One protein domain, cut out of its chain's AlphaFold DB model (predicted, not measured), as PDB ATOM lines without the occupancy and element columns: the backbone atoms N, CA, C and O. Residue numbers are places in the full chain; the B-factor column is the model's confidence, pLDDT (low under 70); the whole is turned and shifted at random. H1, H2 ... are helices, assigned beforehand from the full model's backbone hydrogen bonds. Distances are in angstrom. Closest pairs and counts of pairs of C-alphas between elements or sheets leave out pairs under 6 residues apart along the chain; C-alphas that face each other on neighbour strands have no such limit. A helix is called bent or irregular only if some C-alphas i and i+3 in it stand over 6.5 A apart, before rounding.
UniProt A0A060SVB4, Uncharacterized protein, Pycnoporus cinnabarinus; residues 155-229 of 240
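AT A GLANCE: This is residues 155 to 229 of the 240 residues of an uncharacterized protein of Pycnoporus cinnabarinus (UniProt A0A060SVB4). Look for a loose, flat string of four short helices, H1 to H4, with one long helix, H5, after them; residues 205 to 211 and 214 to 229 stick out as an arm. The 75 printed residues, all helix in class with no named strand, have a radius of gyration of the C-alphas of 16.0 A and span 47 by 40 by 16 A.

HOW THE PARTS SIT: Start at H1, residues 156 to 161, close but not clearly touching H2, residues 164 to 173: the closest C-alphas, of Leu 159 and Arg 167, are 7.3 A apart. H2 touches H3, residues 180 to 188, at a steep tilt of 65 degrees, opposite ways; the closest C-alphas, of Ser 173 and Lys 186, are 5.4 A apart. H3 and H4, residues 198 to 202, only just touch, with 3 pairs of C-alphas within 8 A, the closest those of Gly 180 and Trp 199, 5.9 A. H5, residues 206 to 228, is apart from H1, H2, H3 and H4. In H2 and H3 every O i to N i+4 pair is within hydrogen-bond range; H1 has 1 of 2, H5 17 of 19, and H4 0 of 1 but 2 of 2 O i to N i+3 pairs.

IN THESE COORDINATES: Find C-alpha 156 at (154.067, 182.867, 156.721), where H1 begins. H2 is 14.1 A long and H3 12.8 A. From C-alpha 206 at (147.187, 139.692, 168.084), H5 runs 33.6 A to C-alpha 228 at (148.304, 153.892, 137.636); it is irregular, C-alphas 207 and 210 being 7.4 A apart.

THE WHOLE: The farthest C-alphas, of His 157 and Glu 207, are 48.7 A apart. The printed part has no cut and no long link; residues 198 to 209 and 229 have pLDDT under 70.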
ATOM      1  N   PRO A 155     152.638 180.568 160.744       95.38
ATOM      2  CA  PRO A 155     153.020 181.906 160.305       95.38
ATOM      3  C   PRO A 155     153.782 181.872 158.972       95.38
ATOM      4  O   PRO A 155     154.613 180.982 158.765       95.38
ATOM      5  N   ALA A 156     153.552 182.856 158.096       96.06
ATOM      6  CA  ALA A 156     154.067 182.867 156.721       96.06
ATOM      7  C   ALA A 156     155.589 182.635 156.628       96.06
ATOM      8  O   ALA A 156     156.049 181.826 155.825       96.06
ATOM      9  N   HIS A 157     156.368 183.251 157.523       97.06
ATOM     10  CA  HIS A 157     157.825 183.083 157.573       97.06
ATOM     11  C   HIS A 157     158.268 181.647 157.912       97.06
ATOM     12  O   HIS A 157     159.321 181.204 157.455       97.06
ATOM     13  N   ARG A 158     157.484 180.899 158.706       94.69
ATOM     14  CA  ARG A 158     157.738 179.473 158.964       94.69
ATOM     15  C   ARG A 158     157.308 178.632 157.773       94.69
ATOM     16  O   ARG A 158     158.056 177.754 157.369       94.69
ATOM     17  N   LEU A 159     156.145 178.932 157.193       94.44
ATOM     18  CA  LEU A 159     155.609 178.216 156.036       94.44
ATOM     19  C   LEU A 159     156.566 178.273 154.834       94.44
ATOM     20  O   LEU A 159     156.781 177.249 154.186       94.44
ATOM     21  N   ALA A 160     157.198 179.425 154.588       96.00
ATOM     22  CA  ALA A 160     158.207 179.599 153.540       96.00
ATOM     23  C   ALA A 160     159.429 178.678 153.722       96.00
ATOM     24  O   ALA A 160     159.968 178.168 152.748       96.00
ATOM     25  N   LYS A 161     159.825 178.410 154.973       96.81
ATOM     26  CA  LYS A 161     160.962 177.540 155.324       96.81
ATOM     27  C   LYS A 161     160.583 176.059 155.463       96.81
ATOM     28  O   LYS A 161     161.451 175.214 155.670       96.81
ATOM     29  N   MET A 162     159.293 175.724 155.422       96.06
ATOM     30  CA  MET A 162     158.821 174.347 155.555       96.06
ATOM     31  C   MET A 162     158.806 173.650 154.199       96.06
ATOM     32  O   MET A 162     158.186 174.141 153.261       96.06
ATOM     33  N   SER A 163     159.400 172.459 154.139       96.69
ATOM     34  CA  SER A 163     159.211 171.543 153.013       96.69
ATOM     35  C   SER A 163     157.759 171.072 152.918       96.69
ATOM     36  O   SER A 163     157.043 171.022 153.925       96.69
ATOM     37  N   ASP A 164     157.327 170.643 151.734       95.06
ATOM     38  CA  ASP A 164     155.946 170.196 151.515       95.06
ATOM     39  C   ASP A 164     155.561 169.007 152.395       95.06
ATOM     40  O   ASP A 164     154.449 168.948 152.926       95.06
ATOM     41  N   ARG A 165     156.512 168.102 152.659       94.44
ATOM     42  CA  ARG A 165     156.318 167.011 153.622       94.44
ATOM     43  C   ARG A 165     155.999 167.549 155.018       94.44
ATOM     44  O   ARG A 165     155.068 167.064 155.656       94.44
ATOM     45  N   ARG A 166     156.733 168.564 155.491       93.62
ATOM     46  CA  ARG A 166     156.468 169.200 156.791       93.62
ATOM     47  C   ARG A 166     155.132 169.936 156.798       93.62
ATOM     48  O   ARG A 166     154.429 169.839 157.797       93.62
ATOM     49  N   ARG A 167     154.751 170.604 155.702       94.25
ATOM     50  CA  ARG A 167     153.440 171.270 155.566       94.25
ATOM     51  C   ARG A 167     152.283 170.274 155.669       94.25
ATOM     52  O   ARG A 167     151.334 170.518 156.406       94.25
ATOM     53  N   ARG A 168     152.387 169.120 154.996       94.12
ATOM     54  CA  ARG A 168     151.387 168.039 155.082       94.12
ATOM     55  C   ARG A 168     151.290 167.463 156.493       94.12
ATOM     56  O   ARG A 168     150.189 167.334 157.015       94.12
ATOM     57  N   MET A 169     152.427 167.155 157.124       94.75
ATOM     58  CA  MET A 169     152.449 166.649 158.504       94.75
ATOM     59  C   MET A 169     151.809 167.640 159.482       94.75
ATOM     60  O   MET A 169     150.996 167.253 160.314       94.75
ATOM     61  N   ASP A 170     152.128 168.923 159.350       94.25
ATOM     62  CA  ASP A 170     151.548 169.991 160.160       94.25
ATOM     63  C   ASP A 170     150.027 170.124 159.938       94.25
ATOM     64  O   ASP A 170     149.278 170.171 160.915       94.25
ATOM     65  N   ALA A 171     149.542 170.051 158.693       93.69
ATOM     66  CA  ALA A 171     148.107 170.018 158.395       93.69
ATOM     67  C   ALA A 171     147.394 168.812 159.039       93.69
ATOM     68  O   ALA A 171     146.359 168.986 159.682       93.69
ATOM     69  N   ILE A 172     147.974 167.612 158.936       92.69
ATOM     70  CA  ILE A 172     147.437 166.384 159.550       92.69
ATOM     71  C   ILE A 172     147.424 166.498 161.078       92.69
ATOM     72  O   ILE A 172     146.444 166.131 161.726       92.69
ATOM     73  N   SER A 173     148.481 167.062 161.666       92.75
ATOM     74  CA  SER A 173     148.614 167.176 163.122       92.75
ATOM     75  C   SER A 173     147.537 168.047 163.778       92.75
ATOM     76  O   SER A 173     147.287 167.916 164.975       92.75
ATOM     77  N   ARG A 174     146.860 168.909 163.006       90.56
ATOM     78  CA  ARG A 174     145.767 169.763 163.495       90.56
ATOM     79  C   ARG A 174     144.454 169.025 163.729       90.56
ATOM     80  O   ARG A 174     143.587 169.603 164.387       90.56
ATOM     81  N   GLY A 175     144.293 167.803 163.217       88.62
ATOM     82  CA  GLY A 175     143.105 166.977 163.460       88.62
ATOM     83  C   GLY A 175     142.939 166.592 164.938       88.62
ATOM     84  O   GLY A 175     143.910 166.580 165.700       88.62
ATOM     85  N   VAL A 176     141.710 166.269 165.360       87.12
ATOM     86  CA  VAL A 176     141.426 165.877 166.762       87.12
ATOM     87  C   VAL A 176     142.000 164.510 167.088       87.12
ATOM     88  O   VAL A 176     142.540 164.348 168.175       87.12
ATOM     89  N   SER A 177     141.943 163.568 166.139       85.06
ATOM     90  CA  SER A 177     142.337 162.176 166.364       85.06
ATOM     91  C   SER A 177     143.712 162.059 167.036       85.06
ATOM     92  O   SER A 177     144.688 162.705 166.633       85.06
ATOM     93  N   GLU A 178     143.772 161.255 168.096       82.88
ATOM     94  CA  GLU A 178     144.999 160.874 168.806       82.88
ATOM     95  C   GLU A 178     145.408 159.428 168.493       82.88
ATOM     96  O   GLU A 178     146.311 158.888 169.132       82.88
ATOM     97  N   VAL A 179     144.778 158.826 167.480       84.12
ATOM     98  CA  VAL A 179     144.981 157.437 167.057       84.12
ATOM     99  C   VAL A 179     145.445 157.351 165.590       84.12
ATOM    100  O   VAL A 179     145.532 158.366 164.882       84.12
ATOM    101  N   GLY A 180     145.861 156.160 165.159       86.06
ATOM    102  CA  GLY A 180     146.303 155.847 163.801       86.06
ATOM    103  C   GLY A 180     147.459 156.692 163.258       86.06
ATOM    104  O   GLY A 180     148.416 157.060 163.949       86.06
ATOM    105  N   TYR A 181     147.365 157.024 161.967       87.31
ATOM    106  CA  TYR A 181     148.378 157.814 161.262       87.31
ATOM    107  C   TYR A 181     148.539 159.230 161.840       87.31
ATOM    108  O   TYR A 181     149.656 159.749 161.912       87.31
ATOM    109  N   VAL A 182     147.452 159.843 162.324       88.94
ATOM    110  CA  VAL A 182     147.490 161.183 162.935       88.94
ATOM    111  C   VAL A 182     148.332 161.170 164.212       88.94
ATOM    112  O   VAL A 182     149.164 162.058 164.405       88.94
ATOM    113  N   ALA A 183     148.189 160.135 165.046       89.12
ATOM    114  CA  ALA A 183     149.008 159.942 166.243       89.12
ATOM    115  C   ALA A 183     150.498 159.824 165.909       89.12
ATOM    116  O   ALA A 183     151.334 160.476 166.539       89.12
ATOM    117  N   LYS A 184     150.828 159.029 164.883       89.94
ATOM    118  CA  LYS A 184     152.206 158.840 164.405       89.94
ATOM    119  C   LYS A 184     152.827 160.166 163.966       89.94
ATOM    120  O   LYS A 184     153.946 160.483 164.366       89.94
ATOM    121  N   VAL A 185     152.083 160.973 163.208       92.69
ATOM    122  CA  VAL A 185     152.521 162.306 162.768       92.69
ATOM    123  C   VAL A 185     152.688 163.263 163.954       92.69
ATOM    124  O   VAL A 185     153.702 163.952 164.042       92.69
ATOM    125  N   LYS A 186     151.741 163.282 164.900       92.69
ATOM    126  CA  LYS A 186     151.828 164.101 166.120       92.69
ATOM    127  C   LYS A 186     153.060 163.747 166.961       92.69
ATOM    128  O   LYS A 186     153.776 164.653 167.379       92.69
ATOM    129  N   ARG A 187     153.374 162.459 167.144       91.00
ATOM    130  CA  ARG A 187     154.609 162.030 167.831       91.00
ATOM    131  C   ARG A 187     155.865 162.452 167.086       91.00
ATOM    132  O   ARG A 187     156.783 162.965 167.713       91.00
ATOM    133  N   ALA A 188     155.889 162.294 165.762       92.44
ATOM    134  CA  ALA A 188     157.023 162.716 164.939       92.44
ATOM    135  C   ALA A 188     157.286 164.232 165.027       92.44
ATOM    136  O   ALA A 188     158.425 164.670 164.902       92.44
ATOM    137  N   LEU A 189     156.242 165.031 165.267       91.88
ATOM    138  CA  LEU A 189     156.335 166.474 165.506       91.88
ATOM    139  C   LEU A 189     156.561 166.849 166.985       91.88
ATOM    140  O   LEU A 189     156.644 168.035 167.297       91.88
ATOM    141  N   GLY A 190     156.667 165.871 167.892       92.12
ATOM    142  CA  GLY A 190     156.964 166.087 169.312       92.12
ATOM    143  C   GLY A 190     155.761 166.438 170.195       92.12
ATOM    144  O   GLY A 190     155.945 166.922 171.311       92.12
ATOM    145  N   PHE A 191     154.525 166.216 169.739       89.12
ATOM    146  CA  PHE A 191     153.343 166.417 170.581       89.12
ATOM    147  C   PHE A 191     153.234 165.324 171.655       89.12
ATOM    148  O   PHE A 191     153.370 164.135 171.366       89.12
ATOM    149  N   LYS A 192     152.908 165.729 172.888       90.62
ATOM    150  CA  LYS A 192     152.531 164.808 173.968       90.62
ATOM    151  C   LYS A 192     151.068 164.393 173.776       90.62
ATOM    152  O   LYS A 192     150.185 165.243 173.866       90.62
ATOM    153  N   LEU A 193     150.829 163.117 173.469       87.06
ATOM    154  CA  LEU A 193     149.480 162.540 173.396       87.06
ATOM    155  C   LEU A 193     148.944 162.285 174.807       87.06
ATOM    156  O   LEU A 193     149.739 162.058 175.719       87.06
ATOM    157  N   ARG A 194     147.617 162.315 174.980       81.44
ATOM    158  CA  ARG A 194     147.000 162.040 176.282       81.44
ATOM    159  C   ARG A 194     147.188 160.578 176.673       81.44
ATOM    160  O   ARG A 194     147.662 160.310 177.770       81.44
ATOM    161  N   ASP A 195     146.900 159.683 175.732       80.88
ATOM    162  CA  ASP A 195     147.075 158.241 175.878       80.88
ATOM    163  C   ASP A 195     148.117 157.753 174.855       80.88
ATOM    164  O   ASP A 195     147.790 157.472 173.696       80.88
ATOM    165  N   PRO A 196     149.407 157.671 175.235       72.75
ATOM    166  CA  PRO A 196     150.482 157.300 174.315       72.75
ATOM    167  C   PRO A 196     150.351 155.867 173.787       72.75
ATOM    168  O   PRO A 196     150.937 155.557 172.752       72.75
ATOM    169  N   ASP A 197     149.548 155.024 174.438       71.62
ATOM    170  CA  ASP A 197     149.276 153.641 174.048       71.62
ATOM    171  C   ASP A 197     147.940 153.443 173.319       71.62
ATOM    172  O   ASP A 197     147.671 152.336 172.867       71.62
ATOM    173  N   ALA A 198     147.135 154.491 173.095       67.81
ATOM    174  CA  ALA A 198     145.840 154.363 172.410       67.81
ATOM    175  C   ALA A 198     145.953 153.787 170.984       67.81
ATOM    176  O   ALA A 198     145.067 153.083 170.516       67.81
ATOM    177  N   TRP A 199     147.085 154.003 170.310       58.12
ATOM    178  CA  TRP A 199     147.398 153.378 169.018       58.12
ATOM    179  C   TRP A 199     147.542 151.846 169.079       58.12
ATOM    180  O   TRP A 199     147.363 151.182 168.064       58.12
ATOM    181  N   LYS A 200     147.868 151.269 170.247       61.09
ATOM    182  CA  LYS A 200     147.944 149.810 170.428       61.09
ATOM    183  C   LYS A 200     146.553 149.177 170.438       61.09
ATOM    184  O   LYS A 200     146.433 148.024 170.051       61.09
ATOM    185  N   ALA A 201     145.511 149.926 170.813       58.72
ATOM    186  CA  ALA A 201     144.129 149.450 170.741       58.72
ATOM    187  C   ALA A 201     143.642 149.273 169.288       58.72
ATOM    188  O   ALA A 201     142.794 148.424 169.033       58.72
ATOM    189  N   GLU A 202     144.208 150.018 168.331       54.12
ATOM    190  CA  GLU A 202     143.898 149.879 166.898       54.12
ATOM    191  C   GLU A 202     144.674 148.754 166.196       54.12
ATOM    192  O   GLU A 202     144.249 148.307 165.137       54.12
ATOM    193  N   MET A 203     145.771 148.248 166.776       51.25
ATOM    194  CA  MET A 203     146.515 147.095 166.226       51.25
ATOM    195  C   MET A 203     145.736 145.769 166.341       51.25
ATOM    196  O   MET A 203     146.219 144.733 165.888       51.25
ATOM    197  N   GLY A 204     144.530 145.801 166.922       54.09
ATOM    198  CA  GLY A 204     143.700 144.630 167.168       54.09
ATOM    199  C   GLY A 204     144.276 143.727 168.257       54.09
ATOM    200  O   GLY A 204     145.406 143.892 168.723       54.09
ATOM    201  N   ARG A 205     143.489 142.732 168.685       61.91
ATOM    202  CA  ARG A 205     144.073 141.584 169.391       61.91
ATOM    203  C   ARG A 205     145.071 140.913 168.436       61.91
ATOM    204  O   ARG A 205     144.798 140.889 167.236       61.91
ATOM    205  N   PRO A 206     146.181 140.341 168.932       64.94
ATOM    206  CA  PRO A 206     147.187 139.692 168.084       64.94
ATOM    207  C   PRO A 206     146.590 138.645 167.126       64.94
ATOM    208  O   PRO A 206     147.091 138.484 166.019       64.94
ATOM    209  N   GLU A 207     145.470 138.027 167.506       68.50
ATOM    210  CA  GLU A 207     144.671 137.087 166.704       68.50
ATOM    211  C   GLU A 207     144.158 137.662 165.367       68.50
ATOM    212  O   GLU A 207     143.998 136.922 164.404       68.50
ATOM    213  N   HIS A 208     143.919 138.975 165.268       66.38
ATOM    214  CA  HIS A 208     143.361 139.617 164.066       66.38
ATOM    215  C   HIS A 208     144.417 140.290 163.183       66.38
ATOM    216  O   HIS A 208     144.074 140.868 162.149       66.38
ATOM    217  N   LYS A 209     145.694 140.233 163.573       69.12
ATOM    218  CA  LYS A 209     146.775 140.939 162.883       69.12
ATOM    219  C   LYS A 209     146.913 140.495 161.424       69.12
ATOM    220  O   LYS A 209     146.950 141.336 160.538       69.12
ATOM    221  N   GLU A 210     146.866 139.189 161.168       75.56
ATOM    222  CA  GLU A 210     146.963 138.642 159.807       75.56
ATOM    223  C   GLU A 210     145.808 139.074 158.894       75.56
ATOM    224  O   GLU A 210     145.993 139.254 157.693       75.56
ATOM    225  N   MET A 211     144.603 139.231 159.449       76.38
ATOM    226  CA  MET A 211     143.433 139.696 158.701       76.38
ATOM    227  C   MET A 211     143.571 141.179 158.336       76.38
ATOM    228  O   MET A 211     143.273 141.568 157.208       76.38
ATOM    229  N   LEU A 212     144.042 141.997 159.282       71.25
ATOM    230  CA  LEU A 212     144.280 143.425 159.069       71.25
ATOM    231  C   LEU A 212     145.424 143.670 158.077       71.25
ATOM    232  O   LEU A 212     145.289 144.542 157.221       71.25
ATOM    233  N   ASP A 213     146.501 142.882 158.147       79.25
ATOM    234  CA  ASP A 213     147.631 142.965 157.215       79.25
ATOM    235  C   ASP A 213     147.183 142.619 155.779       79.25
ATOM    236  O   ASP A 213     147.487 143.364 154.846       79.25
ATOM    237  N   ARG A 214     146.345 141.583 155.594       83.50
ATOM    238  CA  ARG A 214     145.740 141.262 154.283       83.50
ATOM    239  C   ARG A 214     144.868 142.399 153.743       83.50
ATOM    240  O   ARG A 214     145.017 142.781 152.584       83.50
ATOM    241  N   MET A 215     143.997 142.973 154.575       77.88
ATOM    242  CA  MET A 215     143.177 144.127 154.175       77.88
ATOM    243  C   MET A 215     144.036 145.349 153.816       77.88
ATOM    244  O   MET A 215     143.714 146.074 152.875       77.88
ATOM    245  N   ALA A 216     145.129 145.592 154.544       78.81
ATOM    246  CA  ALA A 216     146.046 146.686 154.246       78.81
ATOM    247  C   ALA A 216     146.722 146.496 152.880       78.81
ATOM    248  O   ALA A 216     146.760 147.438 152.087       78.81
ATOM    249  N   GLU A 217     147.181 145.282 152.568       83.88
ATOM    250  CA  GLU A 217     147.750 144.950 151.257       83.88
ATOM    251  C   GLU A 217     146.739 145.108 150.116       83.88
ATOM    252  O   GLU A 217     147.088 145.606 149.044       83.88
ATOM    253  N   GLU A 218     145.482 144.712 150.323       83.12
ATOM    254  CA  GLU A 218     144.407 144.913 149.343       83.12
ATOM    255  C   GLU A 218     144.173 146.403 149.065       83.12
ATOM    256  O   GLU A 218     144.102 146.819 147.906       83.12
ATOM    257  N   ILE A 219     144.136 147.229 150.115       80.81
ATOM    258  CA  ILE A 219     144.013 148.686 149.995       80.81
ATOM    259  C   ILE A 219     145.232 149.286 149.282       80.81
ATOM    260  O   ILE A 219     145.079 150.202 148.471       80.81
ATOM    261  N   GLU A 220     146.446 148.813 149.564       78.75
ATOM    262  CA  GLU A 220     147.655 149.282 148.881       78.75
ATOM    263  C   GLU A 220     147.638 148.931 147.392       78.75
ATOM    264  O   GLU A 220     147.881 149.814 146.566       78.75
ATOM    265  N   LYS A 221     147.269 147.695 147.035       86.19
ATOM    266  CA  LYS A 221     147.107 147.262 145.637       86.19
ATOM    267  C   LYS A 221     146.056 148.101 144.911       86.19
ATOM    268  O   LYS A 221     146.307 148.579 143.805       86.19
ATOM    269  N   GLU A 222     144.916 148.350 145.549       82.50
ATOM    270  CA  GLU A 222     143.844 149.188 145.002       82.50
ATOM    271  C   GLU A 222     144.281 150.659 144.851       82.50
ATOM    272  O   GLU A 222     144.022 151.295 143.829       82.50
ATOM    273  N   ASN A 223     145.018 151.215 145.816       79.81
ATOM    274  CA  ASN A 223     145.563 152.572 145.716       79.81
ATOM    275  C   ASN A 223     146.628 152.700 144.619       79.81
ATOM    276  O   ASN A 223     146.684 153.731 143.946       79.81
ATOM    277  N   VAL A 224     147.471 151.680 144.432       82.31
ATOM    278  CA  VAL A 224     148.430 151.617 143.319       82.31
ATOM    279  C   VAL A 224     147.676 151.578 141.994       82.31
ATOM    280  O   VAL A 224     147.971 152.399 141.128       82.31
ATOM    281  N   ARG A 225     146.641 150.736 141.878       82.88
ATOM    282  CA  ARG A 225     145.766 150.670 140.698       82.88
ATOM    283  C   ARG A 225     145.128 152.023 140.374       82.88
ATOM    284  O   ARG A 225     145.152 152.449 139.224       82.88
ATOM    285  N   ARG A 226     144.599 152.735 141.375       74.38
ATOM    286  CA  ARG A 226     144.020 154.083 141.202       74.38
ATOM    287  C   ARG A 226     145.042 155.135 140.786       74.38
ATOM    288  O   ARG A 226     144.676 156.087 140.113       74.38
ATOM    289  N   ARG A 227     146.307 154.996 141.198       74.00
ATOM    290  CA  ARG A 227     147.397 155.899 140.786       74.00
ATOM    291  C   ARG A 227     147.928 155.588 139.390       74.00
ATOM    292  O   ARG A 227     148.417 156.499 138.736       74.00
ATOM    293  N   SER A 228     147.877 154.324 138.968       73.19
ATOM    294  CA  SER A 228     148.304 153.892 137.636       73.19
ATOM    295  C   SER A 228     147.209 154.029 136.580       73.19
ATOM    296  O   SER A 228     147.529 154.081 135.399       73.19
ATOM    297  N   SER A 229     145.935 154.075 136.982       61.78
ATOM    298  CA  SER A 229     144.833 154.392 136.076       61.78
ATOM    299  C   SER A 229     144.879 155.892 135.762       61.78
ATOM    300  O   SER A 229     144.741 156.695 136.689       61.78
TER     301      SER A 229